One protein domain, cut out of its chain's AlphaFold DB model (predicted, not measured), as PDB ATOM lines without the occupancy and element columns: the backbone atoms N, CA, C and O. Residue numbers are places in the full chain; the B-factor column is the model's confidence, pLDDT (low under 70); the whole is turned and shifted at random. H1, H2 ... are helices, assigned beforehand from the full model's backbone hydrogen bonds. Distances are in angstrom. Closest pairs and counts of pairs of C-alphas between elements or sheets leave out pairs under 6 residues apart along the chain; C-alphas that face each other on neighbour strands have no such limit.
ATOM      1  N   ARG A  10     415.962 291.463 393.993       72.75
ATOM      2  CA  ARG A  10     416.244 290.794 395.264       72.75
ATOM      3  C   ARG A  10     415.486 289.473 395.384       72.75
ATOM      4  O   ARG A  10     416.112 288.446 395.614       72.75
ATOM      5  N   GLU A  11     414.172 289.485 395.186       72.19
ATOM      6  CA  GLU A  11     413.336 288.280 395.288       72.19
ATOM      7  C   GLU A  11     413.744 287.222 394.257       72.19
ATOM      8  O   GLU A  11     413.862 286.045 394.597       72.19
ATOM      9  N   LYS A  12     414.069 287.638 393.025       75.06
ATOM     10  CA  LYS A  12     414.629 286.753 391.992       75.06
ATOM     11  C   LYS A  12     415.935 286.106 392.446       75.06
ATOM     12  O   LYS A  12     416.123 284.911 392.242       75.06
ATOM     13  N   LEU A  13     416.831 286.867 393.077       78.69
ATOM     14  CA  LEU A  13     418.086 286.336 393.612       78.69
ATOM     15  C   LEU A  13     417.845 285.373 394.780       78.69
ATOM     16  O   LEU A  13     418.469 284.314 394.825       78.69
ATOM     17  N   CYS A  14     416.918 285.684 395.688       81.12
ATOM     18  CA  CYS A  14     416.545 284.776 396.773       81.12
ATOM     19  C   CYS A  14     416.005 283.453 396.223       81.12
ATOM     20  O   CYS A  14     416.490 282.391 396.608       81.12
ATOM     21  N   LEU A  15     415.067 283.509 395.275       82.62
ATOM     22  CA  LEU A  15     414.514 282.324 394.618       82.62
ATOM     23  C   LEU A  15     415.583 281.535 393.861       82.62
ATOM     24  O   LEU A  15     415.636 280.313 393.999       82.62
ATOM     25  N   LYS A  16     416.489 282.222 393.151       87.56
ATOM     26  CA  LYS A  16     417.635 281.602 392.481       87.56
ATOM     27  C   LYS A  16     418.443 280.753 393.448       87.56
ATOM     28  O   LYS A  16     418.626 279.567 393.206       87.56
ATOM     29  N   TYR A  17     418.931 281.336 394.543       89.06
ATOM     30  CA  TYR A  17     419.788 280.591 395.463       89.06
ATOM     31  C   TYR A  17     419.014 279.529 396.244       89.06
ATOM     32  O   TYR A  17     419.541 278.435 396.429       89.06
ATOM     33  N   ARG A  18     417.753 279.787 396.624       89.88
ATOM     34  CA  ARG A  18     416.875 278.761 397.214       89.88
ATOM     35  C   ARG A  18     416.783 277.533 396.317       89.88
ATOM     36  O   ARG A  18     417.038 276.422 396.778       89.88
ATOM     37  N   TRP A  19     416.493 277.750 395.038       90.12
ATOM     38  CA  TRP A  19     416.403 276.681 394.056       90.12
ATOM     39  C   TRP A  19     417.744 275.981 393.831       90.12
ATOM     40  O   TRP A  19     417.807 274.755 393.857       90.12
ATOM     41  N   GLU A  20     418.833 276.735 393.660       92.19
ATOM     42  CA  GLU A  20     420.156 276.163 393.405       92.19
ATOM     43  C   GLU A  20     420.651 275.276 394.561       92.19
ATOM     44  O   GLU A  20     421.286 274.246 394.318       92.19
ATOM     45  N   PHE A  21     420.327 275.600 395.814       93.81
ATOM     46  CA  PHE A  21     420.617 274.705 396.936       93.81
ATOM     47  C   PHE A  21     419.659 273.507 396.984       93.81
ATOM     48  O   PHE A  21     420.124 272.372 397.112       93.81
ATOM     49  N   LEU A  22     418.350 273.723 396.814       92.19
ATOM     50  CA  LEU A  22     417.349 272.653 396.852       92.19
ATOM     51  C   LEU A  22     417.589 271.583 395.775       92.19
ATOM     52  O   LEU A  22     417.611 270.395 396.090       92.19
ATOM     53  N   ARG A  23     417.871 271.969 394.523       89.31
ATOM     54  CA  ARG A  23     418.120 271.017 393.417       89.31
ATOM     55  C   ARG A  23     419.303 270.074 393.669       89.31
ATOM     56  O   ARG A  23     419.403 269.026 393.032       89.31
ATOM     57  N   ARG A  24     420.217 270.432 394.580       92.75
ATOM     58  CA  ARG A  24     421.386 269.624 394.976       92.75
ATOM     59  C   ARG A  24     421.096 268.691 396.158       92.75
ATOM     60  O   ARG A  24     421.928 267.833 396.451       92.75
ATOM     61  N   ASN A  25     419.940 268.820 396.808       94.19
ATOM     62  CA  ASN A  25     419.535 267.963 397.915       94.19
ATOM     63  C   ASN A  25     419.135 266.565 397.402       94.19
ATOM     64  O   ASN A  25     418.294 266.426 396.512       94.19
ATOM     65  N   ARG A  26     419.753 265.514 397.960       93.69
ATOM     66  CA  ARG A  26     419.506 264.118 397.558       93.69
ATOM     67  C   ARG A  26     418.119 263.614 397.952       93.69
ATOM     68  O   ARG A  26     417.567 262.799 397.224       93.69
ATOM     69  N   GLU A  27     417.573 264.067 399.076       95.50
ATOM     70  CA  GLU A  27     416.225 263.696 399.520       95.50
ATOM     71  C   GLU A  27     415.186 264.298 398.582       95.50
ATOM     72  O   GLU A  27     414.359 263.565 398.056       95.50
ATOM     73  N   TYR A  28     415.330 265.580 398.230       94.31
ATOM     74  CA  TYR A  28     414.474 266.203 397.219       94.31
ATOM     75  C   TYR A  28     414.528 265.462 395.873       94.31
ATOM     76  O   TYR A  28     413.504 265.228 395.240       94.31
ATOM     77  N   GLN A  29     415.718 265.043 395.429       93.38
ATOM     78  CA  GLN A  29     415.863 264.263 394.193       93.38
ATOM     79  C   GLN A  29     415.162 262.897 394.259       93.38
ATOM     80  O   GLN A  29     414.653 262.435 393.236       93.38
ATOM     81  N   LYS A  30     415.143 262.245 395.429       94.62
ATOM     82  CA  LYS A  30     414.408 260.990 395.647       94.62
ATOM     83  C   LYS A  30     412.900 261.232 395.643       94.62
ATOM     84  O   LYS A  30     412.201 260.553 394.899       94.62
ATOM     85  N   ASP A  31     412.439 262.231 396.388       94.19
ATOM     86  CA  ASP A  31     411.029 262.623 396.463       94.19
ATOM     87  C   ASP A  31     410.483 263.000 395.079       94.19
ATOM     88  O   ASP A  31     409.429 262.524 394.668       94.19
ATOM     89  N   TYR A  32     411.245 263.773 394.301       91.06
ATOM     90  CA  TYR A  32     410.896 264.115 392.922       91.06
ATOM     91  C   TYR A  32     410.732 262.871 392.037       91.06
ATOM     92  O   TYR A  32     409.766 262.772 391.279       91.06
ATOM     93  N   ARG A  33     411.664 261.908 392.116       91.88
ATOM     94  CA  ARG A  33     411.563 260.649 391.358       91.88
ATOM     95  C   ARG A  33     410.342 259.844 391.777       91.88
ATOM     96  O   ARG A  33     409.645 259.344 390.909       91.88
ATOM     97  N   TYR A  34     410.067 259.758 393.073       92.12
ATOM     98  CA  TYR A  34     408.886 259.069 393.579       92.12
ATOM     99  C   TYR A  34     407.593 259.690 393.030       92.12
ATOM    100  O   TYR A  34     406.768 258.989 392.452       92.12
ATOM    101  N   ILE A  35     407.444 261.016 393.108       85.56
ATOM    102  CA  ILE A  35     406.252 261.710 392.593       85.56
ATOM    103  C   ILE A  35     406.082 261.469 391.083       85.56
ATOM    104  O   ILE A  35     404.999 261.123 390.613       85.56
ATOM    105  N   THR A  36     407.159 261.614 390.311       84.62
ATOM    106  CA  THR A  36     407.089 261.546 388.843       84.62
ATOM    107  C   THR A  36     406.999 260.127 388.283       84.62
ATOM    108  O   THR A  36     406.371 259.933 387.247       84.62
ATOM    109  N   ILE A  37     407.597 259.133 388.944       86.88
ATOM    110  CA  ILE A  37     407.640 257.741 388.466       86.88
ATOM    111  C   ILE A  37     406.540 256.902 389.122       86.88
ATOM    112  O   ILE A  37     405.818 256.196 388.420       86.88
ATOM    113  N   ASN A  38     406.397 256.983 390.448       90.44
ATOM    114  CA  ASN A  38     405.456 256.153 391.199       90.44
ATOM    115  C   ASN A  38     404.049 256.751 391.163       90.44
ATOM    116  O   ASN A  38     403.110 256.051 390.798       90.44
ATOM    117  N   LEU A  39     403.906 258.043 391.484       86.25
ATOM    118  CA  LEU A  39     402.596 258.711 391.444       86.25
ATOM    119  C   LEU A  39     402.206 259.152 390.024       86.25
ATOM    120  O   LEU A  39     401.043 259.459 389.779       86.25
ATOM    121  N   LYS A  40     403.165 259.182 389.083       87.81
ATOM    122  CA  LYS A  40     402.989 259.665 387.698       87.81
ATOM    123  C   LYS A  40     402.425 261.092 387.620       87.81
ATOM    124  O   LYS A  40     401.770 261.463 386.646       87.81
ATOM    125  N   VAL A  41     402.710 261.905 388.638       76.25
ATOM    126  CA  VAL A  41     402.305 263.310 388.715       76.25
ATOM    127  C   VAL A  41     403.461 264.178 388.229       76.25
ATOM    128  O   VAL A  41     404.553 264.148 388.795       76.25
ATOM    129  N   THR A  42     403.234 264.952 387.171       77.88
ATOM    130  CA  THR A  42     404.271 265.791 386.545       77.88
ATOM    131  C   THR A  42     403.929 267.274 386.569       77.88
ATOM    132  O   THR A  42     404.844 268.089 386.649       77.88
ATOM    133  N   ASP A  43     402.640 267.629 386.547       73.19
ATOM    134  CA  ASP A  43     402.185 269.018 386.639       73.19
ATOM    135  C   ASP A  43     400.802 269.116 387.304       73.19
ATOM    136  O   ASP A  43     399.769 269.023 386.642       73.19
ATOM    137  N   ILE A  44     400.787 269.292 388.627       70.25
ATOM    138  CA  ILE A  44     399.573 269.380 389.458       70.25
ATOM    139  C   ILE A  44     398.690 270.563 389.044       70.25
ATOM    140  O   ILE A  44     397.475 270.506 389.197       70.25
ATOM    141  N   ILE A  45     399.294 271.640 388.540       67.69
ATOM    142  CA  ILE A  45     398.575 272.878 388.224       67.69
ATOM    143  C   ILE A  45     397.831 272.740 386.895       67.69
ATOM    144  O   ILE A  45     396.717 273.243 386.762       67.69
ATOM    145  N   ARG A  46     398.445 272.089 385.899       62.88
ATOM    146  CA  ARG A  46     397.898 272.032 384.532       62.88
ATOM    147  C   ARG A  46     397.108 270.771 384.222       62.88
ATOM    148  O   ARG A  46     396.249 270.810 383.348       62.88
ATOM    149  N   ASN A  47     397.395 269.669 384.906       59.34
ATOM    150  CA  ASN A  47     396.789 268.382 384.601       59.34
ATOM    151  C   ASN A  47     395.778 267.976 385.670       59.34
ATOM    152  O   ASN A  47     395.938 268.254 386.858       59.34
ATOM    153  N   GLN A  48     394.753 267.244 385.246       81.12
ATOM    154  CA  GLN A  48     393.794 266.635 386.155       81.12
ATOM    155  C   GLN A  48     394.307 265.257 386.584       81.12
ATOM    156  O   GLN A  48     394.459 264.356 385.762       81.12
ATOM    157  N   TYR A  49     394.561 265.095 387.881       77.25
ATOM    158  CA  TYR A  49     394.925 263.816 388.489       77.25
ATOM    159  C   TYR A  49     393.881 263.406 389.535       77.25
ATOM    160  O   TYR A  49     393.232 264.270 390.133       77.25
ATOM    161  N   PRO A  50     393.744 262.099 389.822       90.31
ATOM    162  CA  PRO A  50     392.967 261.626 390.960       90.31
ATOM    163  C   PRO A  50     393.357 262.340 392.263       90.31
ATOM    164  O   PRO A  50     394.537 262.449 392.597       90.31
ATOM    165  N   LYS A  51     392.354 262.783 393.034       88.19
ATOM    166  CA  LYS A  51     392.540 263.603 394.248       88.19
ATOM    167  C   LYS A  51     393.521 262.994 395.257       88.19
ATOM    168  O   LYS A  51     394.287 263.725 395.876       88.19
ATOM    169  N   HIS A  52     393.520 261.670 395.414       91.44
ATOM    170  CA  HIS A  52     394.429 260.987 396.337       91.44
ATOM    171  C   HIS A  52     395.903 261.125 395.916       91.44
ATOM    172  O   HIS A  52     396.731 261.441 396.765       91.44
ATOM    173  N   LEU A  53     396.217 261.011 394.617       88.00
ATOM    174  CA  LEU A  53     397.576 261.205 394.090       88.00
ATOM    175  C   LEU A  53     398.035 262.658 394.232       88.00
ATOM    176  O   LEU A  53     399.184 262.911 394.584       88.00
ATOM    177  N   VAL A  54     397.131 263.618 393.999       82.38
ATOM    178  CA  VAL A  54     397.417 265.048 394.202       82.38
ATOM    179  C   VAL A  54     397.730 265.334 395.667       82.38
ATOM    180  O   VAL A  54     398.735 265.972 395.963       82.38
ATOM    181  N   ASN A  55     396.904 264.839 396.591       86.62
ATOM    182  CA  ASN A  55     397.101 265.042 398.025       86.62
ATOM    183  C   ASN A  55     398.420 264.431 398.513       86.62
ATOM    184  O   ASN A  55     399.141 265.058 399.288       86.62
ATOM    185  N   GLU A  56     398.746 263.228 398.045       91.75
ATOM    186  CA  GLU A  56     400.001 262.563 398.383       91.75
ATOM    187  C   GLU A  56     401.211 263.331 397.833       91.75
ATOM    188  O   GLU A  56     402.147 263.635 398.577       91.75
ATOM    189  N   ALA A  57     401.160 263.752 396.565       83.56
ATOM    190  CA  ALA A  57     402.208 264.567 395.960       83.56
ATOM    191  C   ALA A  57     402.384 265.912 396.688       83.56
ATOM    192  O   ALA A  57     403.512 266.295 396.997       83.56
ATOM    193  N   LEU A  58     401.293 266.611 397.023       82.12
ATOM    194  CA  LEU A  58     401.332 267.873 397.772       82.12
ATOM    195  C   LEU A  58     401.878 267.690 399.191       82.12
ATOM    196  O   LEU A  58     402.653 268.526 399.650       82.12
ATOM    197  N   SER A  59     401.539 266.591 399.869       89.38
ATOM    198  CA  SER A  59     402.103 266.256 401.183       89.38
ATOM    199  C   SER A  59     403.630 266.153 401.119       89.38
ATOM    200  O   SER A  59     404.334 266.755 401.934       89.38
ATOM    201  N   ILE A  60     404.171 265.492 400.091       87.94
ATOM    202  CA  ILE A  60     405.620 265.395 399.873       87.94
ATOM    203  C   ILE A  60     406.221 266.759 399.497       87.94
ATOM    204  O   ILE A  60     407.222 267.171 400.083       87.94
ATOM    205  N   LEU A  61     405.612 267.487 398.555       79.06
ATOM    206  CA  LEU A  61     406.110 268.782 398.073       79.06
ATOM    207  C   LEU A  61     406.083 269.877 399.148       79.06
ATOM    208  O   LEU A  61     406.963 270.742 399.156       79.06
ATOM    209  N   SER A  62     405.146 269.806 400.098       83.31
ATOM    210  CA  SER A  62     405.040 270.749 401.217       83.31
ATOM    211  C   SER A  62     406.301 270.774 402.088       83.31
ATOM    212  O   SER A  62     406.712 271.840 402.548       83.31
ATOM    213  N   LYS A  63     407.006 269.638 402.218       87.75
ATOM    214  CA  LYS A  63     408.309 269.548 402.904       87.75
ATOM    215  C   LYS A  63     409.343 270.500 402.295       87.75
ATOM    216  O   LYS A  63     410.221 271.006 403.000       87.75
ATOM    217  N   TRP A  64     409.221 270.773 400.999       84.44
ATOM    218  CA  TRP A  64     410.151 271.559 400.188       84.44
ATOM    219  C   TRP A  64     409.642 272.972 399.867       84.44
ATOM    220  O   TRP A  64     410.317 273.704 399.147       84.44
ATOM    221  N   ASP A  65     408.493 273.373 400.423       81.38
ATOM    222  CA  ASP A  65     407.786 274.623 400.112       81.38
ATOM    223  C   ASP A  65     407.456 274.765 398.607       81.38
ATOM    224  O   ASP A  65     407.547 275.856 398.038       81.38
ATOM    225  N   LEU A  66     407.112 273.653 397.943       77.12
ATOM    226  CA  LEU A  66     406.765 273.609 396.521       77.12
ATOM    227  C   LEU A  66     405.284 273.274 396.313       77.12
ATOM    228  O   LEU A  66     404.685 272.540 397.093       77.12
ATOM    229  N   LEU A  67     404.719 273.784 395.216       78.12
ATOM    230  CA  LEU A  67     403.350 273.482 394.768       78.12
ATOM    231  C   LEU A  67     403.308 272.564 393.537       78.12
ATOM    232  O   LEU A  67     402.245 272.094 393.153       78.12
ATOM    233  N   ASN A  68     404.461 272.312 392.914       75.62
ATOM    234  CA  ASN A  68     404.601 271.443 391.749       75.62
ATOM    235  C   ASN A  68     405.960 270.723 391.822       75.62
ATOM    236  O   ASN A  68     406.907 271.308 392.364       75.62
ATOM    237  N   PRO A  69     406.113 269.494 391.290       77.75
ATOM    238  CA  PRO A  69     407.412 268.846 391.237       77.75
ATOM    239  C   PRO A  69     408.279 269.544 390.185       77.75
ATOM    240  O   PRO A  69     407.970 269.547 388.998       77.75
ATOM    241  N   ILE A  70     409.391 270.144 390.615       81.88
ATOM    242  CA  ILE A  70     410.304 270.854 389.713       81.88
ATOM    243  C   ILE A  70     411.510 269.956 389.402       81.88
ATOM    244  O   ILE A  70     412.188 269.515 390.337       81.88
ATOM    245  N   PRO A  71     411.853 269.707 388.125       85.00
ATOM    246  CA  PRO A  71     412.960 268.823 387.785       85.00
ATOM    247  C   PRO A  71     414.297 269.284 388.392       85.00
ATOM    248  O   PRO A  71     414.808 270.348 388.027       85.00
ATOM    249  N   PRO A  72     414.961 268.468 389.235       88.12
ATOM    250  CA  PRO A  72     416.244 268.817 389.845       88.12
ATOM    251  C   PRO A  72     417.395 268.818 388.833       88.12
ATOM    252  O   PRO A  72     418.534 269.069 389.206       88.12
ATOM    253  N   GLY A  73     417.143 268.561 387.546       86.25
ATOM    254  CA  GLY A  73     418.099 268.770 386.457       86.25
ATOM    255  C   GLY A  73     418.201 270.233 386.009       86.25
ATOM    256  O   GLY A  73     419.284 270.660 385.616       86.25
ATOM    257  N   LEU A  74     417.137 271.027 386.176       82.50
ATOM    258  CA  LEU A  74     417.032 272.385 385.630       82.50
ATOM    259  C   LEU A  74     417.696 273.450 386.512       82.50
ATOM    260  O   LEU A  74     417.377 273.590 387.695       82.50
ATOM    261  N   SER A  75     418.607 274.235 385.935       81.88
ATOM    262  CA  SER A  75     419.135 275.440 386.590       81.88
ATOM    263  C   SER A  75     418.040 276.497 386.749       81.88
ATOM    264  O   SER A  75     417.026 276.458 386.052       81.88
ATOM    265  N   PHE A  76     418.245 277.479 387.630       80.38
ATOM    266  CA  PHE A  76     417.276 278.573 387.771       80.38
ATOM    267  C   PHE A  76     417.046 279.338 386.455       80.38
ATOM    268  O   PHE A  76     415.918 279.691 386.132       80.38
ATOM    269  N   ASN A  77     418.101 279.551 385.661       74.81
ATOM    270  CA  ASN A  77     417.973 280.210 384.360       74.81
ATOM    271  C   ASN A  77     417.136 279.370 383.384       74.81
ATOM    272  O   ASN A  77     416.271 279.917 382.710       74.81
ATOM    273  N   ALA A  78     417.335 278.047 383.367       71.56
ATOM    274  CA  ALA A  78     416.534 277.146 382.542       71.56
ATOM    275  C   ALA A  78     415.056 277.138 382.968       71.56
ATOM    276  O   ALA A  78     414.181 277.081 382.107       71.56
ATOM    277  N   LEU A  79     414.763 277.264 384.273       68.06
ATOM    278  CA  LEU A  79     413.389 277.449 384.755       68.06
ATOM    279  C   LEU A  79     412.774 278.737 384.198       68.06
ATOM    280  O   LEU A  79     411.695 278.684 383.619       68.06
ATOM    281  N   LEU A  80     413.482 279.867 384.291       67.12
ATOM    282  CA  LEU A  80     413.004 281.145 383.750       67.12
ATOM    283  C   LEU A  80     412.798 281.114 382.227       67.12
ATOM    284  O   LEU A  80     411.869 281.732 381.716       67.12
ATOM    285  N   GLU A  81     413.656 280.415 381.485       62.47
ATOM    286  CA  GLU A  81     413.512 280.255 380.032       62.47
ATOM    287  C   GLU A  81     412.342 279.343 379.660       62.47
ATOM    288  O   GLU A  81     411.597 279.652 378.728       62.47
ATOM    289  N   SER A  82     412.150 278.245 380.399       50.00
ATOM    290  CA  SER A  82     410.996 277.361 380.219       50.00
ATOM    291  C   SER A  82     409.684 278.094 380.502       50.00
ATOM    292  O   SER A  82     408.732 277.949 379.744       50.00
ATOM    293  N   ASP A  83     409.669 278.974 381.504       50.53
ATOM    294  CA  ASP A  83     408.508 279.783 381.866       50.53
ATOM    295  C   ASP A  83     408.149 280.816 380.782       50.53
ATOM    296  O   ASP A  83     406.986 280.957 380.399       50.53
ATOM    297  N   LYS A  84     409.165 281.461 380.186       48.00
ATOM    298  CA  LYS A  84     408.991 282.364 379.033       48.00
ATOM    299  C   LYS A  84     408.432 281.653 377.800       48.00
ATOM    300  O   LYS A  84     407.631 282.241 377.078       48.00
ATOM    301  N   LYS A  85     408.846 280.405 377.542       40.75
ATOM    302  CA  LYS A  85     408.350 279.599 376.410       40.75
ATOM    303  C   LYS A  85     406.937 279.063 376.639       40.75
ATOM    304  O   LYS A  85     406.182 278.929 375.684       40.75
ATOM    305  N   LEU A  86     406.577 278.777 377.889       40.16
ATOM    306  CA  LEU A  86     405.284 278.200 378.261       40.16
ATOM    307  C   LEU A  86     404.171 279.243 378.469       40.16
ATOM    308  O   LEU A  86     403.055 278.847 378.796       40.16
ATOM    309  N   LYS A  87     404.448 280.549 378.292       40.31
ATOM    310  CA  LYS A  87     403.511 281.657 378.585       40.31
ATOM    311  C   LYS A  87     402.829 281.510 379.964       40.31
ATOM    312  O   LYS A  87     401.676 281.896 380.126       40.31
TER     313      LYS A  87
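What this domain is: This is residues 10 to 87 of the 230 residues of an uncharacterized protein of Candidatus Omnitrophica bacterium (UniProt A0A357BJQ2). Two helices, H1 and H2, meet near their ends in an L; H3 runs back beside H2 along one arm of the L, while H4 starts beside residue 16 of H1 on the other arm and points away from it. The long link of residues 63 to 75 crosses the middle from H3 to H4, and the other long link, residues 39 to 50, makes a wide loop from H2 to H3, with few contacts between the helices themselves. The printed part has 78 residues with four named helices, H1, H2, H3 and H4 in that order, and no named strand; its class is all helix. It is compact, with a radius of gyration of the C-alphas of 12.8 A, and spans 37 by 29 by 19 A.

Where its parts are: H1 is residues 10 to 22, 18.2 A from first to last C-alpha, and begins with C-alpha 10 at (416.244, 290.794, 395.264). H2 is residues 26 to 38, 17.4 A long, with C-alpha 26 at (419.506, 264.118, 397.558). H3 is residues 51 to 62 and measures 16.0 A. H4 is residues 76 to 85, 14.5 A long, and ends with C-alpha 85 at (408.350, 279.599, 376.410).

How they stand to each other: H1 and H2 are close but not clearly touching, with the closest C-alphas, those of Leu 22 and Tyr 28, 7.1 A apart. Their lines are about perpendicular, at 81 degrees. H2 and H3 are also close but not clearly touching; their closest C-alphas, of Ile 35 and Ala 57, are 6.0 A apart. They run opposite ways at a shallow tilt of 10 degrees. H1 and H4 only just touch, with 3 pairs of C-alphas within 8 A, and H1 does so with residues 16 to 20 alone. Their closest C-alphas are those of Lys 16 and Phe 76, 5.6 A apart. They run opposite ways at a steep tilt of 68 degrees, only just short of about perpendicular. H1 and H3 are apart, as are H2 and H4, and H3 and H4. In H1, H2, H3 and H4 every O i to N i+4 pair is within hydrogen-bond range.

The domain as a whole: The two C-alphas farthest apart are those of Arg 10 and Pro 50, at 37.6 A. The printed part, residues 10 to 87, has no cut. The link from H1 to H2 is tight, with 3 residues; the links from H2 to H3, of 12 residues, and from H3 to H4, of 13, are long. The C-alphas of residues 63 to 75 lie 2 to 12 A from the mean of all C-alphas, and those of residues 39 to 50 lie 9 to 18 A from it. The mean pLDDT of the printed part is 80.4. It is under 70 at residues 45 to 47 and at residues 79 to 87, of which 79 to 85 belong to H4.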